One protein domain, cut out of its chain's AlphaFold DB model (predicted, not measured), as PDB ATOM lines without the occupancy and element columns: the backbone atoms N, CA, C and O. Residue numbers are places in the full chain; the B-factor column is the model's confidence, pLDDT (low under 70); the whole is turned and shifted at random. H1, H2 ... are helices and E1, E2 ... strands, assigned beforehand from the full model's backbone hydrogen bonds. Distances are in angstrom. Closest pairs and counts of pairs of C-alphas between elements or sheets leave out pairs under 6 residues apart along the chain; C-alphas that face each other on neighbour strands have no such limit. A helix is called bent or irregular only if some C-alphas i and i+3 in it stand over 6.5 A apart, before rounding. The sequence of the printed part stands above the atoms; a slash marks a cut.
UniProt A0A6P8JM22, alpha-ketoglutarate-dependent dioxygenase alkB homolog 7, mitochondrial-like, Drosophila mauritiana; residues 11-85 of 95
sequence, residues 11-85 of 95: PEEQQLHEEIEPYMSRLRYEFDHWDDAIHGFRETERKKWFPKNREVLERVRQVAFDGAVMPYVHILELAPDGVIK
ATOM      1  N   PRO A  11     143.999 135.559 139.645       98.19
ATOM      2  CA  PRO A  11     144.526 134.670 138.613       98.19
ATOM      3  C   PRO A  11     143.783 133.335 138.516       98.19
ATOM      4  O   PRO A  11     143.732 132.754 137.434       98.19
ATOM      5  N   GLU A  12     143.262 132.801 139.622       98.25
ATOM      6  CA  GLU A  12     142.479 131.559 139.632       98.25
ATOM      7  C   GLU A  12     141.077 131.784 139.057       98.25
ATOM      8  O   GLU A  12     140.602 130.950 138.289       98.25
ATOM      9  N   GLU A  13     140.455 132.928 139.355       97.94
ATOM     10  CA  GLU A  13     139.198 133.364 138.734       97.94
ATOM     11  C   GLU A  13     139.326 133.416 137.209       97.94
ATOM     12  O   GLU A  13     138.549 132.779 136.492       97.94
ATOM     13  N   GLN A  14     140.358 134.105 136.709       98.06
ATOM     14  CA  GLN A  14     140.614 134.231 135.276       98.06
ATOM     15  C   GLN A  14     140.870 132.864 134.620       98.06
ATOM     16  O   GLN A  14     140.327 132.576 133.557       98.06
ATOM     17  N   GLN A  15     141.653 131.991 135.261       97.38
ATOM     18  CA  GLN A  15     141.950 130.650 134.738       97.38
ATOM     19  C   GLN A  15     140.715 129.743 134.671       97.38
ATOM     20  O   GLN A  15     140.570 128.963 133.723       97.38
ATOM     21  N   LEU A  16     139.824 129.823 135.662       97.56
ATOM     22  CA  LEU A  16     138.545 129.117 135.631       97.56
ATOM     23  C   LEU A  16     137.683 129.639 134.484       97.56
ATOM     24  O   LEU A  16     137.184 128.835 133.695       97.56
ATOM     25  N   HIS A  17     137.569 130.964 134.357       97.25
ATOM     26  CA  HIS A  17     136.801 131.616 133.302       97.25
ATOM     27  C   HIS A  17     137.285 131.210 131.900       97.25
ATOM     28  O   HIS A  17     136.484 130.753 131.088       97.25
ATOM     29  N   GLU A  18     138.590 131.281 131.636       97.75
ATOM     30  CA  GLU A  18     139.188 130.918 130.343       97.75
ATOM     31  C   GLU A  18     138.941 129.453 129.944       97.75
ATOM     32  O   GLU A  18     138.795 129.149 128.759       97.75
ATOM     33  N   GLU A  19     138.879 128.524 130.906       97.75
ATOM     34  CA  GLU A  19     138.587 127.116 130.609       97.75
ATOM     35  C   GLU A  19     137.106 126.876 130.258       97.75
ATOM     36  O   GLU A  19     136.801 125.984 129.449       97.75
ATOM     37  N   ILE A  20     136.184 127.622 130.878       97.00
ATOM     38  CA  ILE A  20     134.737 127.409 130.718       97.00
ATOM     39  C   ILE A  20     134.126 128.241 129.590       97.00
ATOM     40  O   ILE A  20     133.231 127.742 128.904       97.00
ATOM     41  N   GLU A  21     134.606 129.468 129.368       96.44
ATOM     42  CA  GLU A  21     133.995 130.444 128.455       96.44
ATOM     43  C   GLU A  21     133.760 129.865 127.054       96.44
ATOM     44  O   GLU A  21     132.625 129.969 126.581       96.44
ATOM     45  N   PRO A  22     134.716 129.146 126.422       96.25
ATOM     46  CA  PRO A  22     134.535 128.688 125.044       96.25
ATOM     47  C   PRO A  22     133.390 127.685 124.868       96.25
ATOM     48  O   PRO A  22     132.926 127.455 123.748       96.25
ATOM     49  N   TYR A  23     132.980 127.037 125.963       94.81
ATOM     50  CA  TYR A  23     131.861 126.105 126.012       94.81
ATOM     51  C   TYR A  23     130.569 126.838 126.355       94.81
ATOM     52  O   TYR A  23     129.574 126.674 125.652       94.81
ATOM     53  N   MET A  24     130.611 127.674 127.395       96.50
ATOM     54  CA  MET A  24     129.455 128.428 127.875       96.50
ATOM     55  C   MET A  24     128.924 129.381 126.805       96.50
ATOM     56  O   MET A  24     127.718 129.418 126.571       96.50
ATOM     57  N   SER A  25     129.806 130.067 126.070       96.19
ATOM     58  CA  SER A  25     129.444 131.031 125.020       96.19
ATOM     59  C   SER A  25     128.618 130.441 123.876       96.19
ATOM     60  O   SER A  25     127.934 131.174 123.160       96.19
ATOM     61  N   ARG A  26     128.634 129.112 123.715       96.62
ATOM     62  CA  ARG A  26     127.875 128.385 122.687       96.62
ATOM     63  C   ARG A  26     126.482 127.962 123.149       96.62
ATOM     64  O   ARG A  26     125.670 127.569 122.311       96.62
ATOM     65  N   LEU A  27     126.218 127.998 124.452       96.31
ATOM     66  CA  LEU A  27     124.927 127.639 125.025       96.31
ATOM     67  C   LEU A  27     123.962 128.822 124.915       96.31
ATOM     68  O   LEU A  27     124.360 129.988 124.983       96.31
ATOM     69  N   ARG A  28     122.681 128.509 124.727       95.38
ATOM     70  CA  ARG A  28     121.612 129.510 124.734       95.38
ATOM     71  C   ARG A  28     121.140 129.721 126.162       95.38
ATOM     72  O   ARG A  28     121.158 128.783 126.949       95.38
ATOM     73  N   TYR A  29     120.700 130.937 126.457       95.62
ATOM     74  CA  TYR A  29     119.997 131.204 127.700       95.62
ATOM     75  C   TYR A  29     118.632 130.513 127.706       95.62
ATOM     76  O   TYR A  29     117.902 130.543 126.711       95.62
ATOM     77  N   GLU A  30     118.315 129.922 128.846       90.81
ATOM     78  CA  GLU A  30     117.068 129.260 129.177       90.81
ATOM     79  C   GLU A  30     116.249 130.158 130.111       90.81
ATOM     80  O   GLU A  30     116.769 130.792 131.035       90.81
ATOM     81  N   PHE A  31     114.951 130.247 129.823       82.50
ATOM     82  CA  PHE A  31     114.003 131.106 130.541       82.50
ATOM     83  C   PHE A  31     112.802 130.333 131.095       82.50
ATOM     84  O   PHE A  31     112.121 130.844 131.977       82.50
ATOM     85  N   ASP A  32     112.583 129.101 130.628       77.19
ATOM     86  CA  ASP A  32     111.499 128.232 131.071       77.19
ATOM     87  C   ASP A  32     112.099 126.953 131.663       77.19
ATOM     88  O   ASP A  32     112.740 126.178 130.952       77.19
ATOM     89  N   HIS A  33     111.875 126.718 132.957       68.12
ATOM     90  CA  HIS A  33     112.276 125.486 133.638       68.12
ATOM     91  C   HIS A  33     111.115 124.940 134.477       68.12
ATOM     92  O   HIS A  33     110.289 125.699 134.982       68.12
ATOM     93  N   TRP A  34     111.013 123.615 134.601       69.94
ATOM     94  CA  TRP A  34     109.829 122.942 135.161       69.94
ATOM     95  C   TRP A  34     109.584 123.242 136.650       69.94
ATOM     96  O   TRP A  34     108.444 123.159 137.107       69.94
ATOM     97  N   ASP A  35     110.638 123.572 137.394       74.75
ATOM     98  CA  ASP A  35     110.608 123.964 138.807       74.75
ATOM     99  C   ASP A  35     110.675 125.483 139.009       74.75
ATOM    100  O   ASP A  35     110.572 125.957 140.141       74.75
ATOM    101  N   ASP A  36     110.804 126.243 137.917       85.00
ATOM    102  CA  ASP A  36     110.776 127.705 137.886       85.00
ATOM    103  C   ASP A  36     111.855 128.386 138.764       85.00
ATOM    104  O   ASP A  36     111.765 129.585 139.044       85.00
ATOM    105  N   ALA A  37     112.878 127.632 139.194       91.56
ATOM    106  CA  ALA A  37     113.845 128.050 140.210       91.56
ATOM    107  C   ALA A  37     114.894 129.042 139.688       91.56
ATOM    108  O   ALA A  37     115.313 129.933 140.427       91.56
ATOM    109  N   ILE A  38     115.310 128.918 138.425       93.31
ATOM    110  CA  ILE A  38     116.345 129.764 137.819       93.31
ATOM    111  C   ILE A  38     115.852 130.285 136.471       93.31
ATOM    112  O   ILE A  38     115.375 129.517 135.641       93.31
ATOM    113  N   HIS A  39     115.963 131.598 136.260       94.38
ATOM    114  CA  HIS A  39     115.539 132.310 135.051       94.38
ATOM    115  C   HIS A  39     116.719 133.034 134.412       94.38
ATOM    116  O   HIS A  39     117.513 133.649 135.122       94.38
ATOM    117  N   GLY A  40     116.807 133.008 133.078       95.25
ATOM    118  CA  GLY A  40     117.848 133.721 132.337       95.25
ATOM    119  C   GLY A  40     119.232 133.146 132.615       95.25
ATOM    120  O   GLY A  40     120.149 133.879 132.977       95.25
ATOM    121  N   PHE A  41     119.378 131.828 132.481       95.62
ATOM    122  CA  PHE A  41     120.621 131.121 132.784       95.62
ATOM    123  C   PHE A  41     121.073 130.239 131.628       95.62
ATOM    124  O   PHE A  41     120.298 129.902 130.743       95.62
ATOM    125  N   ARG A  42     122.342 129.859 131.631       96.12
ATOM    126  CA  ARG A  42     122.852 128.747 130.832       96.12
ATOM    127  C   ARG A  42     123.715 127.884 131.729       96.12
ATOM    128  O   ARG A  42     124.422 128.408 132.593       96.12
ATOM    129  N   GLU A  43     123.669 126.577 131.527       96.00
ATOM    130  CA  GLU A  43     124.374 125.651 132.402       96.00
ATOM    131  C   GLU A  43     124.987 124.468 131.668       96.00
ATOM    132  O   GLU A  43     124.583 124.079 130.572       96.00
ATOM    133  N   THR A  44     126.001 123.885 132.293       95.44
ATOM    134  CA  THR A  44     126.553 122.606 131.869       95.44
ATOM    135  C   THR A  44     127.157 121.868 133.053       95.44
ATOM    136  O   THR A  44     127.397 122.433 134.119       95.44
ATOM    137  N   GLU A  45     127.447 120.592 132.853       96.19
ATOM    138  CA  GLU A  45     128.118 119.746 133.827       96.19
ATOM    139  C   GLU A  45     129.461 119.283 133.267       96.19
ATOM    140  O   GLU A  45     129.558 118.780 132.143       96.19
ATOM    141  N   ARG A  46     130.529 119.411 134.061       95.38
ATOM    142  CA  ARG A  46     131.884 119.076 133.614       95.38
ATOM    143  C   ARG A  46     132.624 118.210 134.618       95.38
ATOM    144  O   ARG A  46     132.826 118.567 135.773       95.38
ATOM    145  N   LYS A  47     133.117 117.074 134.123       95.06
ATOM    146  CA  LYS A  47     133.959 116.139 134.886       95.06
ATOM    147  C   LYS A  47     135.459 116.374 134.699       95.06
ATOM    148  O   LYS A  47     136.255 116.112 135.595       95.06
ATOM    149  N   LYS A  48     135.882 116.798 133.503       95.88
ATOM    150  CA  LYS A  48     137.304 116.925 133.146       95.88
ATOM    151  C   LYS A  48     137.738 118.380 133.218       95.88
ATOM    152  O   LYS A  48     137.243 119.185 132.440       95.88
ATOM    153  N   TRP A  49     138.699 118.656 134.090       97.06
ATOM    154  CA  TRP A  49     139.288 119.978 134.293       97.06
ATOM    155  C   TRP A  49     140.785 119.956 134.011       97.06
ATOM    156  O   TRP A  49     141.437 118.918 134.243       97.06
ATOM    157  N   PHE A  50     141.330 121.081 133.538       97.12
ATOM    158  CA  PHE A  50     142.775 121.248 133.424       97.12
ATOM    159  C   PHE A  50     143.448 121.101 134.794       97.12
ATOM    160  O   PHE A  50     142.825 121.391 135.818       97.12
ATOM    161  N   PRO A  51     144.715 120.636 134.844       96.69
ATOM    162  CA  PRO A  51     145.399 120.376 136.110       96.69
ATOM    163  C   PRO A  51     145.342 121.552 137.091       96.69
ATOM    164  O   PRO A  51     144.997 121.339 138.245       96.69
ATOM    165  N   LYS A  52     145.551 122.786 136.611       94.25
ATOM    166  CA  LYS A  52     145.500 123.993 137.448       94.25
ATOM    167  C   LYS A  52     144.118 124.239 138.065       94.25
ATOM    168  O   LYS A  52     144.003 124.403 139.271       94.25
ATOM    169  N   ASN A  53     143.051 124.168 137.272       97.56
ATOM    170  CA  ASN A  53     141.691 124.361 137.788       97.56
ATOM    171  C   ASN A  53     141.242 123.202 138.693       97.56
ATOM    172  O   ASN A  53     140.458 123.395 139.619       97.56
ATOM    173  N   ARG A  54     141.794 121.998 138.495       96.50
ATOM    174  CA  ARG A  54     141.566 120.869 139.404       96.50
ATOM    175  C   ARG A  54     142.127 121.120 140.803       96.50
ATOM    176  O   ARG A  54     141.514 120.665 141.761       96.50
ATOM    177  N   GLU A  55     143.245 121.829 140.933       96.56
ATOM    178  CA  GLU A  55     143.807 122.185 142.244       96.56
ATOM    179  C   GLU A  55     142.852 123.090 143.032       96.56
ATOM    180  O   GLU A  55     142.647 122.874 144.227       96.56
ATOM    181  N   VAL A  56     142.188 124.037 142.358       97.38
ATOM    182  CA  VAL A  56     141.155 124.889 142.971       97.38
ATOM    183  C   VAL A  56     139.963 124.053 143.445       97.38
ATOM    184  O   VAL A  56     139.551 124.160 144.599       97.38
ATOM    185  N   LEU A  57     139.440 123.169 142.591       96.38
ATOM    186  CA  LEU A  57     138.313 122.293 142.939       96.38
ATOM    187  C   LEU A  57     138.652 121.325 144.081       96.38
ATOM    188  O   LEU A  57     137.814 121.048 144.939       96.38
ATOM    189  N   GLU A  58     139.885 120.829 144.124       95.44
ATOM    190  CA  GLU A  58     140.359 119.959 145.196       95.44
ATOM    191  C   GLU A  58     140.465 120.712 146.528       95.44
ATOM    192  O   GLU A  58     140.088 120.172 147.566       95.44
ATOM    193  N   ARG A  59     140.880 121.984 146.514       96.75
ATOM    194  CA  ARG A  59     140.835 122.831 147.714       96.75
ATOM    195  C   ARG A  59     139.404 123.043 148.206       96.75
ATOM    196  O   ARG A  59     139.175 122.960 149.409       96.75
ATOM    197  N   VAL A  60     138.440 123.279 147.307       96.00
ATOM    198  CA  VAL A  60     137.014 123.358 147.686       96.00
ATOM    199  C   VAL A  60     136.582 122.053 148.351       96.00
ATOM    200  O   VAL A  60     135.993 122.081 149.431       96.00
ATOM    201  N   ARG A  61     136.933 120.904 147.752       95.06
ATOM    202  CA  ARG A  61     136.625 119.579 148.303       95.06
ATOM    203  C   ARG A  61     137.145 119.421 149.731       95.06
ATOM    204  O   ARG A  61     136.385 119.023 150.601       95.06
ATOM    205  N   GLN A  62     138.412 119.754 149.965       94.81
ATOM    206  CA  GLN A  62     139.077 119.584 151.261       94.81
ATOM    207  C   GLN A  62     138.490 120.451 152.374       94.81
ATOM    208  O   GLN A  62     138.530 120.055 153.534       94.81
ATOM    209  N   VAL A  63     137.977 121.635 152.038       95.25
ATOM    210  CA  VAL A  63     137.455 122.578 153.034       95.25
ATOM    211  C   VAL A  63     135.961 122.381 153.292       95.25
ATOM    212  O   VAL A  63     135.496 122.653 154.396       95.25
ATOM    213  N   ALA A  64     135.205 121.916 152.294       94.06
ATOM    214  CA  ALA A  64     133.749 121.825 152.376       94.06
ATOM    215  C   ALA A  64     133.202 120.397 152.571       94.06
ATOM    216  O   ALA A  64     132.027 120.264 152.914       94.06
ATOM    217  N   PHE A  65     134.000 119.340 152.362       93.25
ATOM    218  CA  PHE A  65     133.501 117.961 152.358       93.25
ATOM    219  C   PHE A  65     134.437 116.970 153.067       93.25
ATOM    220  O   PHE A  65     135.615 116.862 152.740       93.25
ATOM    221  N   ASP A  66     133.861 116.127 153.928       89.06
ATOM    222  CA  ASP A  66     134.557 115.005 154.588       89.06
ATOM    223  C   ASP A  66     134.443 113.674 153.810       89.06
ATOM    224  O   ASP A  66     134.815 112.609 154.305       89.06
ATOM    225  N   GLY A  67     133.891 113.699 152.591       84.62
ATOM    226  CA  GLY A  67     133.479 112.490 151.877       84.62
ATOM    227  C   GLY A  67     133.534 112.583 150.355       84.62
ATOM    228  O   GLY A  67     134.259 113.390 149.768       84.62
ATOM    229  N   ALA A  68     132.786 111.690 149.708       84.94
ATOM    230  CA  ALA A  68     132.674 111.663 148.258       84.94
ATOM    231  C   ALA A  68     131.874 112.872 147.754       84.94
ATOM    232  O   ALA A  68     130.844 113.228 148.320       84.94
ATOM    233  N   VAL A  69     132.343 113.461 146.657       90.75
ATOM    234  CA  VAL A  69     131.641 114.513 145.916       90.75
ATOM    235  C   VAL A  69     131.125 113.954 144.598       90.75
ATOM    236  O   VAL A  69     131.671 112.979 144.071       90.75
ATOM    237  N   MET A  70     130.076 114.574 144.057       90.50
ATOM    238  CA  MET A  70     129.591 114.223 142.725       90.50
ATOM    239  C   MET A  70     130.711 114.421 141.690       90.50
ATOM    240  O   MET A  70     131.478 115.381 141.780       90.50
ATOM    241  N   PRO A  71     130.847 113.512 140.709       89.81
ATOM    242  CA  PRO A  71     131.964 113.555 139.769       89.81
ATOM    243  C   PRO A  71     131.856 114.689 138.743       89.81
ATOM    244  O   PRO A  71     132.854 114.999 138.090       89.81
ATOM    245  N   TYR A  72     130.666 115.258 138.562       95.06
ATOM    246  CA  TYR A  72     130.420 116.383 137.671       95.06
ATOM    247  C   TYR A  72     130.294 117.661 138.493       95.06
ATOM    248  O   TYR A  72     129.550 117.709 139.468       95.06
ATOM    249  N   VAL A  73     131.039 118.687 138.086       96.12
ATOM    250  CA  VAL A  73     130.900 120.043 138.615       96.12
ATOM    251  C   VAL A  73     129.874 120.764 137.753       96.12
ATOM    252  O   VAL A  73     130.043 120.834 136.532       96.12
ATOM    253  N   HIS A  74     128.824 121.268 138.390       96.06
ATOM    254  CA  HIS A  74     127.817 122.108 137.756       96.06
ATOM    255  C   HIS A  74     128.374 123.517 137.553       96.06
ATOM    256  O   HIS A  74     128.982 124.094 138.455       96.06
ATOM    257  N   ILE A  75     128.219 124.036 136.341       97.25
ATOM    258  CA  ILE A  75     128.647 125.372 135.944       97.25
ATOM    259  C   ILE A  75     127.388 126.115 135.530       97.25
ATOM    260  O   ILE A  75     126.713 125.702 134.588       97.25
ATOM    261  N   LEU A  76     127.110 127.216 136.217       96.56
ATOM    262  CA  LEU A  76     125.951 128.064 135.989       96.56
ATOM    263  C   LEU A  76     126.424 129.468 135.621       96.56
ATOM    264  O   LEU A  76     127.246 130.054 136.323       96.56
ATOM    265  N   GLU A  77     125.887 130.016 134.537       96.69
ATOM    266  CA  GLU A  77     126.055 131.420 134.179       96.69
ATOM    267  C   GLU A  77     124.691 132.099 134.113       96.69
ATOM    268  O   GLU A  77     123.761 131.587 133.487       96.69
ATOM    269  N   LEU A  78     124.591 133.265 134.748       96.56
ATOM    270  CA  LEU A  78     123.397 134.097 134.739       96.56
ATOM    271  C   LEU A  78     123.551 135.225 133.723       96.56
ATOM    272  O   LEU A  78     124.599 135.870 133.643       96.56
ATOM    273  N   ALA A  79     122.477 135.488 132.984       96.12
ATOM    274  CA  ALA A  79     122.337 136.711 132.216       96.12
ATOM    275  C   ALA A  79     122.360 137.932 133.159       96.12
ATOM    276  O   ALA A  79     122.093 137.792 134.355       96.12
ATOM    277  N   PRO A  80     122.619 139.149 132.649       96.44
ATOM    278  CA  PRO A  80     122.577 140.365 133.465       96.44
ATOM    279  C   PRO A  80     121.247 140.584 134.210       96.44
ATOM    280  O   PRO A  80     121.236 141.190 135.278       96.44
ATOM    281  N   ASP A  81     120.141 140.103 133.644       94.81
ATOM    282  CA  ASP A  81     118.786 140.111 134.202       94.81
ATOM    283  C   ASP A  81     118.332 138.733 134.725       94.81
ATOM    284  O   ASP A  81     117.166 138.554 135.080       94.81
ATOM    285  N   GLY A  82     119.247 137.761 134.790       94.88
ATOM    286  CA  GLY A  82     118.992 136.423 135.311       94.88
ATOM    287  C   GLY A  82     118.768 136.414 136.824       94.88
ATOM    288  O   GLY A  82     119.338 137.215 137.569       94.88
ATOM    289  N   VAL A  83     117.927 135.494 137.299       94.88
ATOM    290  CA  VAL A  83     117.519 135.404 138.709       94.88
ATOM    291  C   VAL A  83     117.495 133.955 139.175       94.88
ATOM    292  O   VAL A  83     116.925 133.088 138.519       94.88
ATOM    293  N   ILE A  84     118.040 133.723 140.369       95.06
ATOM    294  CA  ILE A  84     117.843 132.496 141.142       95.06
ATOM    295  C   ILE A  84     116.758 132.783 142.191       95.06
ATOM    296  O   ILE A  84     116.966 133.578 143.110       95.06
ATOM    297  N   LYS A  85     115.577 132.177 142.041       94.44
ATOM    298  CA  LYS A  85     114.448 132.317 142.974       94.44
ATOM    299  C   LYS A  85     114.680 131.496 144.250       94.44
ATOM    300  O   LYS A  85     115.514 130.592 144.250       94.44
TER     301      LYS A  85
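What this domain is: This is residues 11 to 85 of the 95 residues of the protein "alpha-ketoglutarate-dependent dioxygenase alkB homolog 7, mitochondrial-like" of Drosophila mauritiana (UniProt A0A6P8JM22). A bent ribbon of two antiparallel strands, E1 and E2, has two helices toward the end where E1 stops and E2 starts; H1 and H2 meet near their first residues as an L, and the last residues of H1 come near the ribbon. The other end of the ribbon folds over sharply, a long link from H1 leads to it, and residues 62 to 68, at the close of H2 and just after it, stick out. The printed part has 75 residues, with two named helices and two named strands in the order H1, E1, H2, E2, and its class is mixed, helices and strands. It is only just loose, close to compact, with a radius of gyration of the C-alphas of 14.0 A and spans of 34 by 27 by 18 A.

How they stand to each other: H1, residues 11 to 24, touches H2, residues 51 to 64, and their lines are only just about perpendicular, at 72 degrees. H1 touches H2 with residues 12 to 16 alone, and H2 touches H1 with residues 53 to 56 alone; the closest C-alphas of the two helices are those of Leu 16 and Asn 53, 6.1 A apart. The closest C-alphas of H1 and E1, residues 38 to 46, are those of Met 24 and Arg 42, 7.2 A apart. E1 and E2, residues 73 to 84, are antiparallel neighbours, with 161 degrees between their directions. N 44 and O 75 are 3.0 A apart and N 79 and O 40 are 2.8 A apart, both within hydrogen-bond range. E1 bends by 90 degrees at residue 41, and E2 bends by 136 degrees at residue 81. Of the O i to N i+4 pairs, 8 of 10 are within hydrogen-bond range in H1 and 9 of 10 in H2.

Where its parts are: H1 measures 19.5 A from C-alpha 11 at (144.526, 134.670, 138.613) to C-alpha 24; it is irregular, with C-alphas 19 and 22 lying 7.1 A apart. E1 measures 19.3 A and starts with C-alpha 38 at (116.345, 129.764, 137.819). H2 measures 20.1 A. E2 measures 18.2 A and ends with C-alpha 84 at (117.843, 132.496, 141.142).

The domain as a whole: The two C-alphas farthest apart are those of Pro 11 and Trp 34, at 36.8 A. The printed part has no cut. The link from H1 to E1, residues 25 to 37, is long, that from E1 to H2 is tight, and that from H2 to E2 is short. Residues 62 to 68, of which 62 to 64 belong to H2, stand free. The mean pLDDT of the printed part is 93.7, and residues 33 to 34 are under 70.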